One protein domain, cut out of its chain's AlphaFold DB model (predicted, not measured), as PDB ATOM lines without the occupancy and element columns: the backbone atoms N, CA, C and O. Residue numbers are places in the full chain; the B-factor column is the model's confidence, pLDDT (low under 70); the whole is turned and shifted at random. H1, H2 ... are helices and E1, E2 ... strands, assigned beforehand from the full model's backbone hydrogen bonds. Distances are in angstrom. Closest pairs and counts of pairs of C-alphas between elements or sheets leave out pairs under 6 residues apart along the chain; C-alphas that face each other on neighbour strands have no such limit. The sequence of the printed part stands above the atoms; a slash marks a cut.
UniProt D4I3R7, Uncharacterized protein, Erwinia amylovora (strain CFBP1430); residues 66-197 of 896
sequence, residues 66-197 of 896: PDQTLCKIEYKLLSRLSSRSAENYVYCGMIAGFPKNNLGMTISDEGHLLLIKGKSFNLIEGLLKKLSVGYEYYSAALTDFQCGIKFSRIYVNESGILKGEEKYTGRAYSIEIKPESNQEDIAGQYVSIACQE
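What this domain is: This is residues 66 to 197 of the 896 residues of an uncharacterized protein of Erwinia amylovora (strain CFBP1430) (UniProt D4I3R7). A strongly twisted, curled sheet of five strands and a smaller sheet of three together make a loose, incompletely closed barrel: E5 of the large sheet comes near E2 of the small one, and the chain after E1 runs across to pair with E4. The small helix H1 grazes the small sheet, while H2 lies far out between E3 and E4, at one end of the longest axis. The printed part has 132 residues, with E1 H1 E2 E3 H2 E4 E5 E6 E7 E8 along the chain; the sheets, E1 E8 E7 E6 E5 and E2 E3 E4, are both antiparallel. The class is mixed, helices and strands, with under half of the residues in named elements. The whole is compact, with a radius of gyration of the C-alphas of 15.7 A and spans of 48 by 38 by 28 A.

Where its parts are: Begin with the large sheet: find C-alpha 69 at (-37.135, -11.164, 33.414), where E1, residues 69 to 72, begins. E8, residues 190 to 197, runs 23.4 A and ends at C-alpha 197, (-34.023, -22.185, 43.842). E7, residues 172 to 179, runs 23.3 A; E6 is residues 162 to 166 and E5 residues 151 to 156. In the small sheet, look for E2 at residues 104 to 107, E3 at 113 to 118, 16.7 A long, and E4 at 137 to 141. H1 is residues 83 to 87; H2, residues 123 to 131, begins at C-alpha 123, (-2.011, -14.330, 14.971), and runs 12.5 A.

How they stand to each other: E5 E6 E7 E8 form a meander, each strand the antiparallel neighbour of the one before. Look for N 155 and O 163, 3.0 A, between E5 and E6; N 173 and O 164, 2.8 A, between E6 and E7; N 176 and O 194, 2.9 A, between E7 and E8. Edge strand E1 pairs with E8 through N 71 and O 191, 2.9 A. Between the sheets, the closest C-alphas of E2 and E5 are those of Ile 107 and Phe 151, 7.1 A apart. The hairpin E2 and E3 has N 106 and O 114 at 2.9 A; E3 and E4 have N 117 and O 138 at 2.8 A. Residues 76 to 77 pair antiparallel with residues 138 to 139 of E4, and residues 90 to 91 with 104 to 105 of E2. H1 only grazes the small sheet, with residues 84 to 87; H2 is on neither sheet. In H1 and H2 every O i to N i+4 pair is within hydrogen-bond range.

The domain as a whole: The C-alphas farthest apart are those of Pro 66 and Leu 131, 49.4 A. The printed part has no cut, and its one long link is H1 to E2, 16 residues. Mean pLDDT of the printed part is 71.9; look for values under 70 at, among others, residues 120 to 134 and 179 to 189.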
ATOM      1  N   PRO A  66     -41.570 -20.528  35.833       40.47
ATOM      2  CA  PRO A  66     -42.163 -19.197  35.708       40.47
ATOM      3  C   PRO A  66     -41.145 -18.077  36.016       40.47
ATOM      4  O   PRO A  66     -40.059 -18.344  36.528       40.47
ATOM      5  N   ASP A  67     -41.530 -16.840  35.684       44.44
ATOM      6  CA  ASP A  67     -40.823 -15.555  35.852       44.44
ATOM      7  C   ASP A  67     -39.586 -15.327  34.964       44.44
ATOM      8  O   ASP A  67     -38.432 -15.348  35.394       44.44
ATOM      9  N   GLN A  68     -39.842 -15.040  33.685       54.56
ATOM     10  CA  GLN A  68     -38.830 -14.547  32.749       54.56
ATOM     11  C   GLN A  68     -38.660 -13.034  32.916       54.56
ATOM     12  O   GLN A  68     -39.565 -12.265  32.601       54.56
ATOM     13  N   THR A  69     -37.489 -12.593  33.380       61.94
ATOM     14  CA  THR A  69     -37.135 -11.164  33.414       61.94
ATOM     15  C   THR A  69     -36.330 -10.793  32.172       61.94
ATOM     16  O   THR A  69     -35.330 -11.441  31.859       61.94
ATOM     17  N   LEU A  70     -36.760  -9.750  31.457       63.22
ATOM     18  CA  LEU A  70     -36.049  -9.192  30.304       63.22
ATOM     19  C   LEU A  70     -34.923  -8.269  30.780       63.22
ATOM     20  O   LEU A  70     -35.122  -7.450  31.666       63.22
ATOM     21  N   CYS A  71     -33.734  -8.394  30.193       69.00
ATOM     22  CA  CYS A  71     -32.588  -7.530  30.479       69.00
ATOM     23  C   CYS A  71     -32.025  -6.943  29.185       69.00
ATOM     24  O   CYS A  71     -31.692  -7.683  28.253       69.00
ATOM     25  N   LYS A  72     -31.863  -5.615  29.136       72.56
ATOM     26  CA  LYS A  72     -31.211  -4.920  28.016       72.56
ATOM     27  C   LYS A  72     -29.692  -5.093  28.083       72.56
ATOM     28  O   LYS A  72     -29.077  -4.883  29.124       72.56
ATOM     29  N   ILE A  73     -29.061  -5.434  26.960       75.31
ATOM     30  CA  ILE A  73     -27.605  -5.589  26.868       75.31
ATOM     31  C   ILE A  73     -26.970  -4.309  26.325       75.31
ATOM     32  O   ILE A  73     -27.028  -4.031  25.127       75.31
ATOM     33  N   GLU A  74     -26.265  -3.588  27.195       78.31
ATOM     34  CA  GLU A  74     -25.445  -2.431  26.825       78.31
ATOM     35  C   GLU A  74     -23.981  -2.639  27.229       78.31
ATOM     36  O   GLU A  74     -23.639  -2.730  28.407       78.31
ATOM     37  N   TYR A  75     -23.096  -2.723  26.234       79.88
ATOM     38  CA  TYR A  75     -21.668  -2.951  26.457       79.88
ATOM     39  C   TYR A  75     -20.921  -1.638  26.698       79.88
ATOM     40  O   TYR A  75     -20.885  -0.771  25.828       79.88
ATOM     41  N   LYS A  76     -20.236  -1.541  27.840       81.88
ATOM     42  CA  LYS A  76     -19.334  -0.433  28.191       81.88
ATOM     43  C   LYS A  76     -17.887  -0.920  28.251       81.88
ATOM     44  O   LYS A  76     -17.641  -2.096  28.519       81.88
ATOM     45  N   LEU A  77     -16.926  -0.037  27.968       78.75
ATOM     46  CA  LEU A  77     -15.498  -0.362  28.043       78.75
ATOM     47  C   LEU A  77     -15.113  -0.703  29.490       78.75
ATOM     48  O   LEU A  77     -15.437   0.037  30.416       78.75
ATOM     49  N   LEU A  78     -14.409  -1.817  29.680       73.31
ATOM     50  CA  LEU A  78     -14.020  -2.319  30.993       73.31
ATOM     51  C   LEU A  78     -12.623  -1.802  31.362       73.31
ATOM     52  O   LEU A  78     -11.630  -2.196  30.750       73.31
ATOM     53  N   SER A  79     -12.541  -0.925  32.365       56.75
ATOM     54  CA  SER A  79     -11.312  -0.198  32.712       56.75
ATOM     55  C   SER A  79     -10.278  -1.031  33.484       56.75
ATOM     56  O   SER A  79      -9.088  -0.759  33.335       56.75
ATOM     57  N   ARG A  80     -10.682  -2.057  34.261       63.19
ATOM     58  CA  ARG A  80      -9.806  -3.057  34.928       63.19
ATOM     59  C   ARG A  80     -10.620  -4.240  35.484       63.19
ATOM     60  O   ARG A  80     -11.733  -4.052  35.953       63.19
ATOM     61  N   LEU A  81     -10.051  -5.451  35.470       65.06
ATOM     62  CA  LEU A  81     -10.622  -6.652  36.111       65.06
ATOM     63  C   LEU A  81      -9.892  -6.949  37.422       65.06
ATOM     64  O   LEU A  81      -8.662  -7.028  37.427       65.06
ATOM     65  N   SER A  82     -10.636  -7.135  38.513       60.47
ATOM     66  CA  SER A  82     -10.085  -7.471  39.830       60.47
ATOM     67  C   SER A  82      -9.767  -8.972  39.948       60.47
ATOM     68  O   SER A  82     -10.172  -9.790  39.114       60.47
ATOM     69  N   SER A  83      -9.044  -9.370  41.002       57.06
ATOM     70  CA  SER A  83      -8.851 -10.788  41.349       57.06
ATOM     71  C   SER A  83     -10.181 -11.506  41.590       57.06
ATOM     72  O   SER A  83     -10.358 -12.626  41.113       57.06
ATOM     73  N   ARG A  84     -11.144 -10.812  42.206       59.94
ATOM     74  CA  ARG A  84     -12.505 -11.291  42.479       59.94
ATOM     75  C   ARG A  84     -13.273 -11.637  41.200       59.94
ATOM     76  O   ARG A  84     -13.992 -12.635  41.144       59.94
ATOM     77  N   SER A  85     -13.046 -10.882  40.122       71.25
ATOM     78  CA  SER A  85     -13.616 -11.188  38.806       71.25
ATOM     79  C   SER A  85     -13.067 -12.486  38.195       71.25
ATOM     80  O   SER A  85     -13.755 -13.096  37.377       71.25
ATOM     81  N   ALA A  86     -11.858 -12.928  38.567       78.31
ATOM     82  CA  ALA A  86     -11.269 -14.183  38.086       78.31
ATOM     83  C   ALA A  86     -11.819 -15.409  38.829       78.31
ATOM     84  O   ALA A  86     -12.011 -16.462  38.221       78.31
ATOM     85  N   GLU A  87     -12.109 -15.267  40.125       83.75
ATOM     86  CA  GLU A  87     -12.679 -16.334  40.959       83.75
ATOM     87  C   GLU A  87     -14.059 -16.763  40.449       83.75
ATOM     88  O   GLU A  87     -14.366 -17.951  40.303       83.75
ATOM     89  N   ASN A  88     -14.875 -15.775  40.092       86.69
ATOM     90  CA  ASN A  88     -16.247 -15.971  39.644       86.69
ATOM     91  C   ASN A  88     -16.398 -16.050  38.124       86.69
ATOM     92  O   ASN A  88     -17.501 -16.226  37.625       86.69
ATOM     93  N   TYR A  89     -15.302 -16.046  37.370       88.88
ATOM     94  CA  TYR A  89     -15.368 -16.131  35.916       88.88
ATOM     95  C   TYR A  89     -15.897 -17.488  35.420       88.88
ATOM     96  O   TYR A  89     -15.441 -18.544  35.871       88.88
ATOM     97  N   VAL A  90     -16.809 -17.457  34.453       87.31
ATOM     98  CA  VAL A  90     -17.373 -18.600  33.731       87.31
ATOM     99  C   VAL A  90     -17.300 -18.304  32.235       87.31
ATOM    100  O   VAL A  90     -17.714 -17.245  31.777       87.31
ATOM    101  N   TYR A  91     -16.776 -19.236  31.444       85.94
ATOM    102  CA  TYR A  91     -16.863 -19.155  29.986       85.94
ATOM    103  C   TYR A  91     -18.247 -19.617  29.518       85.94
ATOM    104  O   TYR A  91     -18.639 -20.746  29.806       85.94
ATOM    105  N   CYS A  92     -18.973 -18.783  28.773       81.75
ATOM    106  CA  CYS A  92     -20.360 -19.076  28.403       81.75
ATOM    107  C   CYS A  92     -20.498 -20.284  27.462       81.75
ATOM    108  O   CYS A  92     -21.543 -20.920  27.451       81.75
ATOM    109  N   GLY A  93     -19.443 -20.673  26.734       75.00
ATOM    110  CA  GLY A  93     -19.438 -21.915  25.942       75.00
ATOM    111  C   GLY A  93     -19.447 -23.211  26.773       75.00
ATOM    112  O   GLY A  93     -19.507 -24.299  26.202       75.00
ATOM    113  N   MET A  94     -19.364 -23.107  28.106       77.88
ATOM    114  CA  MET A  94     -19.596 -24.215  29.042       77.88
ATOM    115  C   MET A  94     -21.064 -24.348  29.447       77.88
ATOM    116  O   MET A  94     -21.390 -25.294  30.145       77.88
ATOM    117  N   ILE A  95     -21.925 -23.396  29.089       81.44
ATOM    118  CA  ILE A  95     -23.323 -23.382  29.519       81.44
ATOM    119  C   ILE A  95     -24.164 -24.018  28.412       81.44
ATOM    120  O   ILE A  95     -24.127 -23.572  27.261       81.44
ATOM    121  N   ALA A  96     -24.899 -25.076  28.744       73.94
ATOM    122  CA  ALA A  96     -25.793 -25.743  27.808       73.94
ATOM    123  C   ALA A  96     -26.883 -24.766  27.325       73.94
ATOM    124  O   ALA A  96     -27.434 -24.005  28.115       73.94
ATOM    125  N   GLY A  97     -27.160 -24.749  26.017       65.06
ATOM    126  CA  GLY A  97     -28.196 -23.889  25.423       65.06
ATOM    127  C   GLY A  97     -27.840 -22.400  25.275       65.06
ATOM    128  O   GLY A  97     -28.648 -21.639  24.745       65.06
ATOM    129  N   PHE A  98     -26.643 -21.955  25.679       71.12
ATOM    130  CA  PHE A  98     -26.281 -20.536  25.608       71.12
ATOM    131  C   PHE A  98     -26.032 -20.061  24.154       71.12
ATOM    132  O   PHE A  98     -25.285 -20.700  23.407       71.12
ATOM    133  N   PRO A  99     -26.584 -18.908  23.723       56.16
ATOM    134  CA  PRO A  99     -26.674 -18.536  22.304       56.16
ATOM    135  C   PRO A  99     -25.365 -18.100  21.629       56.16
ATOM    136  O   PRO A  99     -25.284 -18.060  20.398       56.16
ATOM    137  N   LYS A 100     -24.336 -17.714  22.400       60.34
ATOM    138  CA  LYS A 100     -23.070 -17.181  21.863       60.34
ATOM    139  C   LYS A 100     -21.852 -17.698  22.633       60.34
ATOM    140  O   LYS A 100     -21.591 -17.290  23.760       60.34
ATOM    141  N   ASN A 101     -21.029 -18.505  21.962       59.81
ATOM    142  CA  ASN A 101     -19.801 -19.099  22.517       59.81
ATOM    143  C   ASN A 101     -18.631 -18.128  22.709       59.81
ATOM    144  O   ASN A 101     -17.564 -18.538  23.143       59.81
ATOM    145  N   ASN A 102     -18.769 -16.865  22.337       66.44
ATOM    146  CA  ASN A 102     -17.680 -15.889  22.340       66.44
ATOM    147  C   ASN A 102     -17.842 -14.852  23.461       66.44
ATOM    148  O   ASN A 102     -17.494 -13.682  23.288       66.44
ATOM    149  N   LEU A 103     -18.442 -15.277  24.571       76.50
ATOM    150  CA  LEU A 103     -18.690 -14.465  25.751       76.50
ATOM    151  C   LEU A 103     -18.140 -15.175  26.990       76.50
ATOM    152  O   LEU A 103     -18.113 -16.406  27.082       76.50
ATOM    153  N   GLY A 104     -17.674 -14.372  27.933       83.75
ATOM    154  CA  GLY A 104     -17.443 -14.789  29.307       83.75
ATOM    155  C   GLY A 104     -18.484 -14.155  30.214       83.75
ATOM    156  O   GLY A 104     -19.189 -13.229  29.816       83.75
ATOM    157  N   MET A 105     -18.552 -14.627  31.446       87.06
ATOM    158  CA  MET A 105     -19.401 -14.068  32.484       87.06
ATOM    159  C   MET A 105     -18.645 -14.025  33.803       87.06
ATOM    160  O   MET A 105     -17.823 -14.893  34.083       87.06
ATOM    161  N   THR A 106     -18.893 -13.004  34.609       88.69
ATOM    162  CA  THR A 106     -18.397 -12.902  35.984       88.69
ATOM    163  C   THR A 106     -19.427 -12.178  36.848       88.69
ATOM    164  O   THR A 106     -20.535 -11.908  36.387       88.69
ATOM    165  N   ILE A 107     -19.074 -11.870  38.091       86.69
ATOM    166  CA  ILE A 107     -19.903 -11.109  39.025       86.69
ATOM    167  C   ILE A 107     -19.245  -9.740  39.270       86.69
ATOM    168  O   ILE A 107     -18.017  -9.661  39.379       86.69
ATOM    169  N   SER A 108     -20.044  -8.671  39.330       81.44
ATOM    170  CA  SER A 108     -19.601  -7.335  39.755       81.44
ATOM    171  C   SER A 108     -19.286  -7.290  41.255       81.44
ATOM    172  O   SER A 108     -19.678  -8.179  42.010       81.44
ATOM    173  N   ASP A 109     -18.629  -6.230  41.730       77.12
ATOM    174  CA  ASP A 109     -18.369  -6.058  43.172       77.12
ATOM    175  C   ASP A 109     -19.670  -5.964  43.999       77.12
ATOM    176  O   ASP A 109     -19.739  -6.396  45.158       77.12
ATOM    177  N   GLU A 110     -20.742  -5.478  43.371       76.50
ATOM    178  CA  GLU A 110     -22.075  -5.386  43.961       76.50
ATOM    179  C   GLU A 110     -22.804  -6.736  44.002       76.50
ATOM    180  O   GLU A 110     -23.599  -6.950  44.914       76.50
ATOM    181  N   GLY A 111     -22.470  -7.686  43.120       77.31
ATOM    182  CA  GLY A 111     -23.101  -9.012  43.045       77.31
ATOM    183  C   GLY A 111     -23.926  -9.263  41.775       77.31
ATOM    184  O   GLY A 111     -24.604 -10.282  41.686       77.31
ATOM    185  N   HIS A 112     -23.886  -8.362  40.791       83.94
ATOM    186  CA  HIS A 112     -24.633  -8.492  39.535       83.94
ATOM    187  C   HIS A 112     -23.889  -9.359  38.515       83.94
ATOM    188  O   HIS A 112     -22.657  -9.339  38.460       83.94
ATOM    189  N   LEU A 113     -24.621 -10.086  37.669       85.12
ATOM    190  CA  LEU A 113     -24.027 -10.842  36.565       85.12
ATOM    191  C   LEU A 113     -23.503  -9.879  35.489       85.12
ATOM    192  O   LEU A 113     -24.225  -9.023  34.981       85.12
ATOM    193  N   LEU A 114     -22.231 -10.031  35.126       85.69
ATOM    194  CA  LEU A 114     -21.553  -9.236  34.107       85.69
ATOM    195  C   LEU A 114     -21.186 -10.122  32.918       85.69
ATOM    196  O   LEU A 114     -20.338 -11.007  33.046       85.69
ATOM    197  N   LEU A 115     -21.749  -9.841  31.744       86.12
ATOM    198  CA  LEU A 115     -21.292 -10.429  30.485       86.12
ATOM    199  C   LEU A 115     -20.034  -9.718  30.007       86.12
ATOM    200  O   LEU A 115     -20.012  -8.497  29.902       86.12
ATOM    201  N   ILE A 116     -19.009 -10.480  29.643       83.56
ATOM    202  CA  ILE A 116     -17.734  -9.981  29.130       83.56
ATOM    203  C   ILE A 116     -17.605 -10.353  27.657       83.56
ATOM    204  O   ILE A 116     -17.726 -11.515  27.264       83.56
ATOM    205  N   LYS A 117     -17.268  -9.359  26.843       81.75
ATOM    206  CA  LYS A 117     -16.951  -9.490  25.422       81.75
ATOM    207  C   LYS A 117     -15.592  -8.850  25.136       81.75
ATOM    208  O   LYS A 117     -15.150  -7.951  25.839       81.75
ATOM    209  N   GLY A 118     -14.909  -9.309  24.095       74.56
ATOM    210  CA  GLY A 118     -13.663  -8.706  23.608       74.56
ATOM    211  C   GLY A 118     -13.607  -8.707  22.083       74.56
ATOM    212  O   GLY A 118     -14.491  -9.264  21.431       74.56
ATOM    213  N   LYS A 119     -12.569  -8.104  21.503       70.00
ATOM    214  CA  LYS A 119     -12.290  -8.224  20.062       70.00
ATOM    215  C   LYS A 119     -11.511  -9.514  19.781       70.00
ATOM    216  O   LYS A 119     -10.671  -9.932  20.577       70.00
ATOM    217  N   SER A 120     -11.805 -10.164  18.657       65.50
ATOM    218  CA  SER A 120     -11.020 -11.296  18.155       65.50
ATOM    219  C   SER A 120      -9.894 -10.803  17.260       65.50
ATOM    220  O   SER A 120     -10.162 -10.022  16.351       65.50
ATOM    221  N   PHE A 121      -8.680 -11.305  17.474       59.50
ATOM    222  CA  PHE A 121      -7.497 -10.949  16.692       59.50
ATOM    223  C   PHE A 121      -6.957 -12.164  15.931       59.50
ATOM    224  O   PHE A 121      -7.070 -13.303  16.401       59.50
ATOM    225  N   ASN A 122      -6.361 -11.930  14.761       58.25
ATOM    226  CA  ASN A 122      -5.546 -12.948  14.092       58.25
ATOM    227  C   ASN A 122      -4.162 -13.098  14.778       58.25
ATOM    228  O   ASN A 122      -3.846 -12.347  15.699       58.25
ATOM    229  N   LEU A 123      -3.342 -14.083  14.374       54.53
ATOM    230  CA  LEU A 123      -2.011 -14.330  14.971       54.53
ATOM    231  C   LEU A 123      -1.111 -13.092  15.019       54.53
ATOM    232  O   LEU A 123      -0.513 -12.826  16.060       54.53
ATOM    233  N   ILE A 124      -1.029 -12.348  13.920       51.78
ATOM    234  CA  ILE A 124      -0.125 -11.205  13.777       51.78
ATOM    235  C   ILE A 124      -0.692  -9.998  14.534       51.78
ATOM    236  O   ILE A 124      -0.013  -9.442  15.394       51.78
ATOM    237  N   GLU A 125      -1.968  -9.667  14.316       60.16
ATOM    238  CA  GLU A 125      -2.683  -8.602  15.034       60.16
ATOM    239  C   GLU A 125      -2.638  -8.813  16.553       60.16
ATOM    240  O   GLU A 125      -2.414  -7.873  17.311       60.16
ATOM    241  N   GLY A 126      -2.825 -10.053  17.011       62.06
ATOM    242  CA  GLY A 126      -2.806 -10.410  18.426       62.06
ATOM    243  C   GLY A 126      -1.417 -10.282  19.050       62.06
ATOM    244  O   GLY A 126      -1.290  -9.798  20.175       62.06
ATOM    245  N   LEU A 127      -0.361 -10.658  18.320       59.41
ATOM    246  CA  LEU A 127       1.024 -10.453  18.755       59.41
ATOM    247  C   LEU A 127       1.381  -8.960  18.827       59.41
ATOM    248  O   LEU A 127       1.947  -8.535  19.832       59.41
ATOM    249  N   LEU A 128       0.989  -8.165  17.826       56.78
ATOM    250  CA  LEU A 128       1.212  -6.714  17.795       56.78
ATOM    251  C   LEU A 128       0.446  -5.984  18.911       56.78
ATOM    252  O   LEU A 128       1.029  -5.180  19.641       56.78
ATOM    253  N   LYS A 129      -0.838  -6.310  19.129       64.81
ATOM    254  CA  LYS A 129      -1.640  -5.775  20.251       64.81
ATOM    255  C   LYS A 129      -1.044  -6.148  21.608       64.81
ATOM    256  O   LYS A 129      -1.073  -5.339  22.531       64.81
ATOM    257  N   LYS A 130      -0.479  -7.353  21.740       65.12
ATOM    258  CA  LYS A 130       0.190  -7.801  22.969       65.12
ATOM    259  C   LYS A 130       1.474  -7.020  23.273       65.12
ATOM    260  O   LYS A 130       1.785  -6.853  24.450       65.12
ATOM    261  N   LEU A 131       2.219  -6.606  22.248       53.50
ATOM    262  CA  LEU A 131       3.477  -5.864  22.392       53.50
ATOM    263  C   LEU A 131       3.274  -4.351  22.586       53.50
ATOM    264  O   LEU A 131       4.164  -3.705  23.122       53.50
ATOM    265  N   SER A 132       2.121  -3.809  22.185       60.06
ATOM    266  CA  SER A 132       1.818  -2.371  22.231       60.06
ATOM    267  C   SER A 132       0.954  -1.967  23.437       60.06
ATOM    268  O   SER A 132       1.479  -1.492  24.438       60.06
ATOM    269  N   VAL A 133      -0.371  -2.152  23.357       61.91
ATOM    270  CA  VAL A 133      -1.357  -1.516  24.266       61.91
ATOM    271  C   VAL A 133      -2.149  -2.531  25.114       61.91
ATOM    272  O   VAL A 133      -2.842  -2.164  26.059       61.91
ATOM    273  N   GLY A 134      -2.044  -3.835  24.826       64.31
ATOM    274  CA  GLY A 134      -2.856  -4.874  25.470       64.31
ATOM    275  C   GLY A 134      -4.266  -5.006  24.872       64.31
ATOM    276  O   GLY A 134      -4.591  -4.408  23.843       64.31
ATOM    277  N   TYR A 135      -5.110  -5.852  25.476       73.69
ATOM    278  CA  TYR A 135      -6.458  -6.146  24.965       73.69
ATOM    279  C   TYR A 135      -7.539  -5.362  25.699       73.69
ATOM    280  O   TYR A 135      -7.559  -5.324  26.926       73.69
ATOM    281  N   GLU A 136      -8.482  -4.825  24.932       75.69
ATOM    282  CA  GLU A 136      -9.678  -4.169  25.451       75.69
ATOM    283  C   GLU A 136     -10.829  -5.168  25.591       75.69
ATOM    284  O   GLU A 136     -11.094  -5.977  24.689       75.69
ATOM    285  N   TYR A 137     -11.542  -5.057  26.707       78.19
ATOM    286  CA  TYR A 137     -12.752  -5.814  26.997       78.19
ATOM    287  C   TYR A 137     -13.913  -4.865  27.231       78.19
ATOM    288  O   TYR A 137     -13.733  -3.735  27.676       78.19
ATOM    289  N   TYR A 138     -15.106  -5.357  26.941       81.38
ATOM    290  CA  TYR A 138     -16.355  -4.656  27.153       81.38
ATOM    291  C   TYR A 138     -17.226  -5.513  28.059       81.38
ATOM    292  O   TYR A 138     -17.289  -6.732  27.874       81.38
ATOM    293  N   SER A 139     -17.899  -4.892  29.018       83.50
ATOM    294  CA  SER A 139     -18.833  -5.568  29.910       83.50
ATOM    295  C   SER A 139     -20.240  -5.015  29.760       83.50
ATOM    296  O   SER A 139     -20.406  -3.807  29.616       83.50
ATOM    297  N   ALA A 140     -21.236  -5.890  29.836       81.69
ATOM    298  CA  ALA A 140     -22.637  -5.518  29.979       81.69
ATOM    299  C   ALA A 140     -23.153  -6.089  31.298       81.69
ATOM    300  O   ALA A 140     -23.021  -7.292  31.539       81.69
ATOM    301  N   ALA A 141     -23.693  -5.228  32.157       80.56
ATOM    302  CA  ALA A 141     -24.358  -5.669  33.370       80.56
ATOM    303  C   ALA A 141     -25.754  -6.175  33.013       80.56
ATOM    304  O   ALA A 141     -26.505  -5.494  32.321       80.56
ATOM    305  N   LEU A 142     -26.072  -7.388  33.453       76.56
ATOM    306  CA  LEU A 142     -27.413  -7.944  33.350       76.56
ATOM    307  C   LEU A 142     -28.214  -7.442  34.552       76.56
ATOM    308  O   LEU A 142     -28.308  -8.110  35.579       76.56
ATOM    309  N   THR A 143     -28.685  -6.206  34.439       64.88
ATOM    310  CA  THR A 143     -29.463  -5.511  35.465       64.88
ATOM    311  C   THR A 143     -30.795  -5.089  34.864       64.88
ATOM    312  O   THR A 143     -30.794  -4.304  33.917       64.88
ATOM    313  N   ASP A 144     -31.909  -5.561  35.422       53.91
ATOM    314  CA  ASP A 144     -33.200  -4.882  35.275       53.91
ATOM    315  C   ASP A 144     -34.032  -4.996  36.566       53.91
ATOM    316  O   ASP A 144     -33.809  -5.897  37.381       53.91
ATOM    317  N   PHE A 145     -34.961  -4.052  36.735       42.44
ATOM    318  CA  PHE A 145     -35.729  -3.630  37.919       42.44
ATOM    319  C   PHE A 145     -36.403  -4.731  38.764       42.44
ATOM    320  O   PHE A 145     -36.855  -4.441  39.869       42.44
ATOM    321  N   GLN A 146     -36.464  -5.979  38.291       41.81
ATOM    322  CA  GLN A 146     -37.100  -7.111  38.980       41.81
ATOM    323  C   GLN A 146     -36.137  -8.255  39.350       41.81
ATOM    324  O   GLN A 146     -36.475  -9.085  40.191       41.81
ATOM    325  N   CYS A 147     -34.915  -8.300  38.802       53.78
ATOM    326  CA  CYS A 147     -33.934  -9.339  39.140       53.78
ATOM    327  C   CYS A 147     -33.022  -8.851  40.284       53.78
ATOM    328  O   CYS A 147     -31.865  -8.478  40.086       53.78
ATOM    329  N   GLY A 148     -33.572  -8.800  41.502       58.50
ATOM    330  CA  GLY A 148     -32.889  -8.305  42.709       58.50
ATOM    331  C   GLY A 148     -31.830  -9.246  43.307       58.50
ATOM    332  O   GLY A 148     -31.181  -8.885  44.290       58.50
ATOM    333  N   ILE A 149     -31.641 -10.440  42.736       73.31
ATOM    334  CA  ILE A 149     -30.751 -11.470  43.286       73.31
ATOM    335  C   ILE A 149     -29.291 -11.082  43.023       73.31
ATOM    336  O   ILE A 149     -28.830 -11.013  41.883       73.31
ATOM    337  N   LYS A 150     -28.541 -10.850  44.104       84.88
ATOM    338  CA  LYS A 150     -27.102 -10.555  44.064       84.88
ATOM    339  C   LYS A 150     -26.323 -11.815  44.405       84.88
ATOM    340  O   LYS A 150     -26.501 -12.371  45.483       84.88
ATOM    341  N   PHE A 151     -25.427 -12.250  43.529       85.88
ATOM    342  CA  PHE A 151     -24.665 -13.486  43.703       85.88
ATOM    343  C   PHE A 151     -23.318 -13.245  44.396       85.88
ATOM    344  O   PHE A 151     -22.647 -12.239  44.167       85.88
ATOM    345  N   SER A 152     -22.894 -14.191  45.234       85.06
ATOM    346  CA  SER A 152     -21.545 -14.255  45.812       85.06
ATOM    347  C   SER A 152     -20.613 -15.157  44.999       85.06
ATOM    348  O   SER A 152     -19.413 -14.874  44.902       85.06
ATOM    349  N   ARG A 153     -21.157 -16.217  44.380       85.50
ATOM    350  CA  ARG A 153     -20.398 -17.207  43.606       85.50
ATOM    351  C   ARG A 153     -21.198 -17.756  42.430       85.50
ATOM    352  O   ARG A 153     -22.391 -17.997  42.565       85.50
ATOM    353  N   ILE A 154     -20.518 -18.019  41.310       88.94
ATOM    354  CA  ILE A 154     -21.082 -18.753  40.162       88.94
ATOM    355  C   ILE A 154     -20.131 -19.838  39.638       88.94
ATOM    356  O   ILE A 154     -18.901 -19.673  39.620       88.94
ATOM    357  N   TYR A 155     -20.704 -20.951  39.182       87.94
ATOM    358  CA  TYR A 155     -19.991 -22.090  38.596       87.94
ATOM    359  C   TYR A 155     -20.888 -22.880  37.631       87.94
ATOM    360  O   TYR A 155     -22.074 -22.596  37.502       87.94
ATOM    361  N   VAL A 156     -20.314 -23.861  36.929       86.94
ATOM    362  CA  VAL A 156     -21.049 -24.720  35.987       86.94
ATOM    363  C   VAL A 156     -20.942 -26.166  36.453       86.94
ATOM    364  O   VAL A 156     -19.831 -26.658  36.680       86.94
ATOM    365  N   ASN A 157     -22.086 -26.832  36.618       85.25
ATOM    366  CA  ASN A 157     -22.126 -28.235  37.029       85.25
ATOM    367  C   ASN A 157     -21.724 -29.185  35.877       85.25
ATOM    368  O   ASN A 157     -21.426 -28.746  34.767       85.25
ATOM    369  N   GLU A 158     -21.696 -30.491  36.142       79.62
ATOM    370  CA  GLU A 158     -21.333 -31.517  35.148       79.62
ATOM    371  C   GLU A 158     -22.245 -31.537  33.910       79.62
ATOM    372  O   GLU A 158     -21.765 -31.749  32.801       79.62
ATOM    373  N   SER A 159     -23.534 -31.225  34.074       79.56
ATOM    374  CA  SER A 159     -24.521 -31.184  32.988       79.56
ATOM    375  C   SER A 159     -24.472 -29.892  32.165       79.56
ATOM    376  O   SER A 159     -25.252 -29.736  31.228       79.56
ATOM    377  N   GLY A 160     -23.599 -28.938  32.510       78.81
ATOM    378  CA  GLY A 160     -23.520 -27.655  31.812       78.81
ATOM    379  C   GLY A 160     -24.502 -26.589  32.267       78.81
ATOM    380  O   GLY A 160     -24.691 -25.597  31.569       78.81
ATOM    381  N   ILE A 161     -25.141 -26.777  33.413       85.19
ATOM    382  CA  ILE A 161     -26.089 -25.827  33.986       85.19
ATOM    383  C   ILE A 161     -25.317 -24.815  34.833       85.19
ATOM    384  O   ILE A 161     -24.476 -25.180  35.663       85.19
ATOM    385  N   LEU A 162     -25.614 -23.531  34.632       86.31
ATOM    386  CA  LEU A 162     -25.055 -22.443  35.423       86.31
ATOM    387  C   LEU A 162     -25.718 -22.403  36.805       86.31
ATOM    388  O   LEU A 162     -26.940 -22.332  36.923       86.31
ATOM    389  N   LYS A 163     -24.898 -22.432  37.853       87.62
ATOM    390  CA  LYS A 163     -25.326 -22.379  39.253       87.62
ATOM    391  C   LYS A 163     -24.770 -21.131  39.928       87.62
ATOM    392  O   LYS A 163     -23.624 -20.750  39.670       87.62
ATOM    393  N   GLY A 164     -25.570 -20.519  40.795       86.75
ATOM    394  CA  GLY A 164     -25.200 -19.341  41.575       86.75
ATOM    395  C   GLY A 164     -25.608 -19.457  43.040       86.75
ATOM    396  O   GLY A 164     -26.599 -20.102  43.360       86.75
ATOM    397  N   GLU A 165     -24.838 -18.829  43.923       86.62
ATOM    398  CA  GLU A 165     -25.138 -18.706  45.356       86.62
ATOM    399  C   GLU A 165     -25.447 -17.243  45.677       86.62
ATOM    400  O   GLU A 165     -24.680 -16.351  45.301       86.62
ATOM    401  N   GLU A 166     -26.583 -16.983  46.322       85.88
ATOM    402  CA  GLU A 166     -27.009 -15.629  46.674       85.88
ATOM    403  C   GLU A 166     -26.185 -15.066  47.844       85.88
ATOM    404  O   GLU A 166     -25.889 -15.744  48.826       85.88
ATOM    405  N   LYS A 167     -25.813 -13.788  47.740       81.88
ATOM    406  CA  LYS A 167     -24.883 -13.085  48.631       81.88
ATOM    407  C   LYS A 167     -25.417 -12.876  50.046       81.88
ATOM    408  O   LYS A 167     -24.613 -12.877  50.970       81.88
ATOM    409  N   TYR A 168     -26.725 -12.677  50.210       81.12
ATOM    410  CA  TYR A 168     -27.319 -12.341  51.510       81.12
ATOM    411  C   TYR A 168     -27.936 -13.541  52.227       81.12
ATOM    412  O   TYR A 168     -27.856 -13.618  53.446       81.12
ATOM    413  N   THR A 169     -28.539 -14.476  51.488       78.75
ATOM    414  CA  THR A 169     -29.269 -15.616  52.068       78.75
ATOM    415  C   THR A 169     -28.491 -16.933  52.000       78.75
ATOM    416  O   THR A 169     -28.854 -17.885  52.684       78.75
ATOM    417  N   GLY A 170     -27.454 -17.022  51.154       78.12
ATOM    418  CA  GLY A 170     -26.746 -18.274  50.869       78.12
ATOM    419  C   GLY A 170     -27.566 -19.299  50.072       78.12
ATOM    420  O   GLY A 170     -27.117 -20.433  49.894       78.12
ATOM    421  N   ARG A 171     -28.760 -18.934  49.584       83.50
ATOM    422  CA  ARG A 171     -29.606 -19.819  48.771       83.50
ATOM    423  C   ARG A 171     -28.950 -20.126  47.428       83.50
ATOM    424  O   ARG A 171     -28.257 -19.288  46.845       83.50
ATOM    425  N   ALA A 172     -29.171 -21.344  46.940       84.62
ATOM    426  CA  ALA A 172     -28.582 -21.836  45.702       84.62
ATOM    427  C   ALA A 172     -29.600 -21.787  44.557       84.62
ATOM    428  O   ALA A 172     -30.716 -22.289  44.681       84.62
ATOM    429  N   TYR A 173     -29.187 -21.220  43.423       84.25
ATOM    430  CA  TYR A 173     -30.030 -21.004  42.251       84.25
ATOM    431  C   TYR A 173     -29.458 -21.668  40.998       84.25
ATOM    432  O   TYR A 173     -28.250 -21.658  40.746       84.25
ATOM    433  N   SER A 174     -30.345 -22.241  40.193       84.38
ATOM    434  CA  SER A 174     -30.102 -22.608  38.804       84.38
ATOM    435  C   SER A 174     -30.431 -21.413  37.922       84.38
ATOM    436  O   SER A 174     -31.549 -20.914  37.997       84.38
ATOM    437  N   ILE A 175     -29.479 -20.955  37.115       84.81
ATOM    438  CA  ILE A 175     -29.623 -19.745  36.301       84.81
ATOM    439  C   ILE A 175     -29.731 -20.163  34.832       84.81
ATOM    440  O   ILE A 175     -28.794 -20.744  34.278       84.81
ATOM    441  N   GLU A 176     -30.857 -19.862  34.195       80.12
ATOM    442  CA  GLU A 176     -31.074 -20.065  32.764       80.12
ATOM    443  C   GLU A 176     -31.066 -18.715  32.034       80.12
ATOM    444  O   GLU A 176     -31.650 -17.742  32.507       80.12
ATOM    445  N   ILE A 177     -30.371 -18.648  30.895       77.69
ATOM    446  CA  ILE A 177     -30.207 -17.426  30.100       77.69
ATOM    447  C   ILE A 177     -30.559 -17.739  28.641       77.69
ATOM    448  O   ILE A 177     -29.835 -18.497  27.989       77.69
ATOM    449  N   LYS A 178     -31.639 -17.146  28.117       71.69
ATOM    450  CA  LYS A 178     -32.170 -17.423  26.770       71.69
ATOM    451  C   LYS A 178     -32.206 -16.161  25.890       71.69
ATOM    452  O   LYS A 178     -32.464 -15.063  26.382       71.69
ATOM    453  N   PRO A 179     -31.907 -16.274  24.579       65.12
ATOM    454  CA  PRO A 179     -32.158 -15.187  23.636       65.12
ATOM    455  C   PRO A 179     -33.665 -15.072  23.363       65.12
ATOM    456  O   PRO A 179     -34.321 -16.088  23.141       65.12
ATOM    457  N   GLU A 180     -34.199 -13.854  23.320       62.88
ATOM    458  CA  GLU A 180     -35.619 -13.643  23.016       62.88
ATOM    459  C   GLU A 180     -35.897 -13.846  21.515       62.88
ATOM    460  O   GLU A 180     -35.171 -13.312  20.670       62.88
ATOM    461  N   SER A 181     -36.916 -14.642  21.173       47.97
ATOM    462  CA  SER A 181     -37.194 -15.073  19.791       47.97
ATOM    463  C   SER A 181     -37.930 -14.042  18.928       47.97
ATOM    464  O   SER A 181     -37.840 -14.131  17.705       47.97
ATOM    465  N   ASN A 182     -38.580 -13.040  19.528       48.75
ATOM    466  CA  ASN A 182     -39.306 -11.981  18.816       48.75
ATOM    467  C   ASN A 182     -38.603 -10.626  19.009       48.75
ATOM    468  O   ASN A 182     -38.934  -9.867  19.912       48.75
ATOM    469  N   GLN A 183     -37.601 -10.330  18.174       49.75
ATOM    470  CA  GLN A 183     -36.876  -9.045  18.177       49.75
ATOM    471  C   GLN A 183     -37.328  -8.085  17.059       49.75
ATOM    472  O   GLN A 183     -36.614  -7.131  16.767       49.75
ATOM    473  N   GLU A 184     -38.469  -8.330  16.406       43.88
ATOM    474  CA  GLU A 184     -38.860  -7.546  15.221       43.88
ATOM    475  C   GLU A 184     -39.320  -6.106  15.547       43.88
ATOM    476  O   GLU A 184     -39.152  -5.252  14.686       43.88
ATOM    477  N   ASP A 185     -39.713  -5.788  16.795       40.38
ATOM    478  CA  ASP A 185     -40.271  -4.462  17.153       40.38
ATOM    479  C   ASP A 185     -39.587  -3.716  18.326       40.38
ATOM    480  O   ASP A 185     -40.071  -2.672  18.763       40.38
ATOM    481  N   ILE A 186     -38.447  -4.187  18.857       45.03
ATOM    482  CA  ILE A 186     -37.779  -3.536  20.008       45.03
ATOM    483  C   ILE A 186     -36.366  -3.063  19.636       45.03
ATOM    484  O   ILE A 186     -35.501  -3.853  19.257       45.03
ATOM    485  N   ALA A 187     -36.092  -1.764  19.801       40.09
ATOM    486  CA  ALA A 187     -34.775  -1.172  19.568       40.09
ATOM    487  C   ALA A 187     -33.751  -1.593  20.650       40.09
ATOM    488  O   ALA A 187     -33.563  -0.912  21.659       40.09
ATOM    489  N   GLY A 188     -33.056  -2.716  20.450       54.56
ATOM    490  CA  GLY A 188     -31.954  -3.164  21.316       54.56
ATOM    491  C   GLY A 188     -31.760  -4.684  21.344       54.56
ATOM    492  O   GLY A 188     -32.574  -5.433  20.819       54.56
ATOM    493  N   GLN A 189     -30.668  -5.165  21.955       64.12
ATOM    494  CA  GLN A 189     -30.473  -6.600  22.229       64.12
ATOM    495  C   GLN A 189     -30.925  -6.917  23.656       64.12
ATOM    496  O   GLN A 189     -30.375  -6.352  24.602       64.12
ATOM    497  N   TYR A 190     -31.870  -7.847  23.801       70.06
ATOM    498  CA  TYR A 190     -32.412  -8.291  25.087       70.06
ATOM    499  C   TYR A 190     -32.182  -9.788  25.306       70.06
ATOM    500  O   TYR A 190     -32.067 -10.557  24.346       70.06
ATOM    501  N   VAL A 191     -32.094 -10.185  26.574       73.44
ATOM    502  CA  VAL A 191     -31.951 -11.576  27.020       73.44
ATOM    503  C   VAL A 191     -32.878 -11.819  28.205       73.44
ATOM    504  O   VAL A 191     -32.986 -10.950  29.069       73.44
ATOM    505  N   SER A 192     -33.517 -12.989  28.245       73.25
ATOM    506  CA  SER A 192     -34.327 -13.428  29.379       73.25
ATOM    507  C   SER A 192     -33.489 -14.227  30.376       73.25
ATOM    508  O   SER A 192     -32.649 -15.050  29.990       73.25
ATOM    509  N   ILE A 193     -33.694 -13.950  31.664       76.25
ATOM    510  CA  ILE A 193     -33.032 -14.632  32.782       76.25
ATOM    511  C   ILE A 193     -34.105 -15.273  33.660       76.25
ATOM    512  O   ILE A 193     -35.075 -14.613  34.029       76.25
ATOM    513  N   ALA A 194     -33.917 -16.549  33.994       77.25
ATOM    514  CA  ALA A 194     -34.750 -17.279  34.944       77.25
ATOM    515  C   ALA A 194     -33.876 -17.910  36.038       77.25
ATOM    516  O   ALA A 194     -32.839 -18.514  35.744       77.25
ATOM    517  N   CYS A 195     -34.292 -17.777  37.299       80.00
ATOM    518  CA  CYS A 195     -33.570 -18.278  38.469       80.00
ATOM    519  C   CYS A 195     -34.455 -19.243  39.270       80.00
ATOM    520  O   CYS A 195     -35.448 -18.825  39.853       80.00
ATOM    521  N   GLN A 196     -34.070 -20.519  39.354       82.56
ATOM    522  CA  GLN A 196     -34.787 -21.536  40.137       82.56
ATOM    523  C   GLN A 196     -34.014 -21.914  41.398       82.56
ATOM    524  O   GLN A 196     -32.888 -22.405  41.299       82.56
ATOM    525  N   GLU A 197     -34.611 -21.730  42.576       83.38
ATOM    526  CA  GLU A 197     -34.023 -22.185  43.842       83.38
ATOM    527  C   GLU A 197     -33.964 -23.725  43.898       83.38
ATOM    528  O   GLU A 197     -34.893 -24.411  43.467       83.38
TER     529      GLU A 197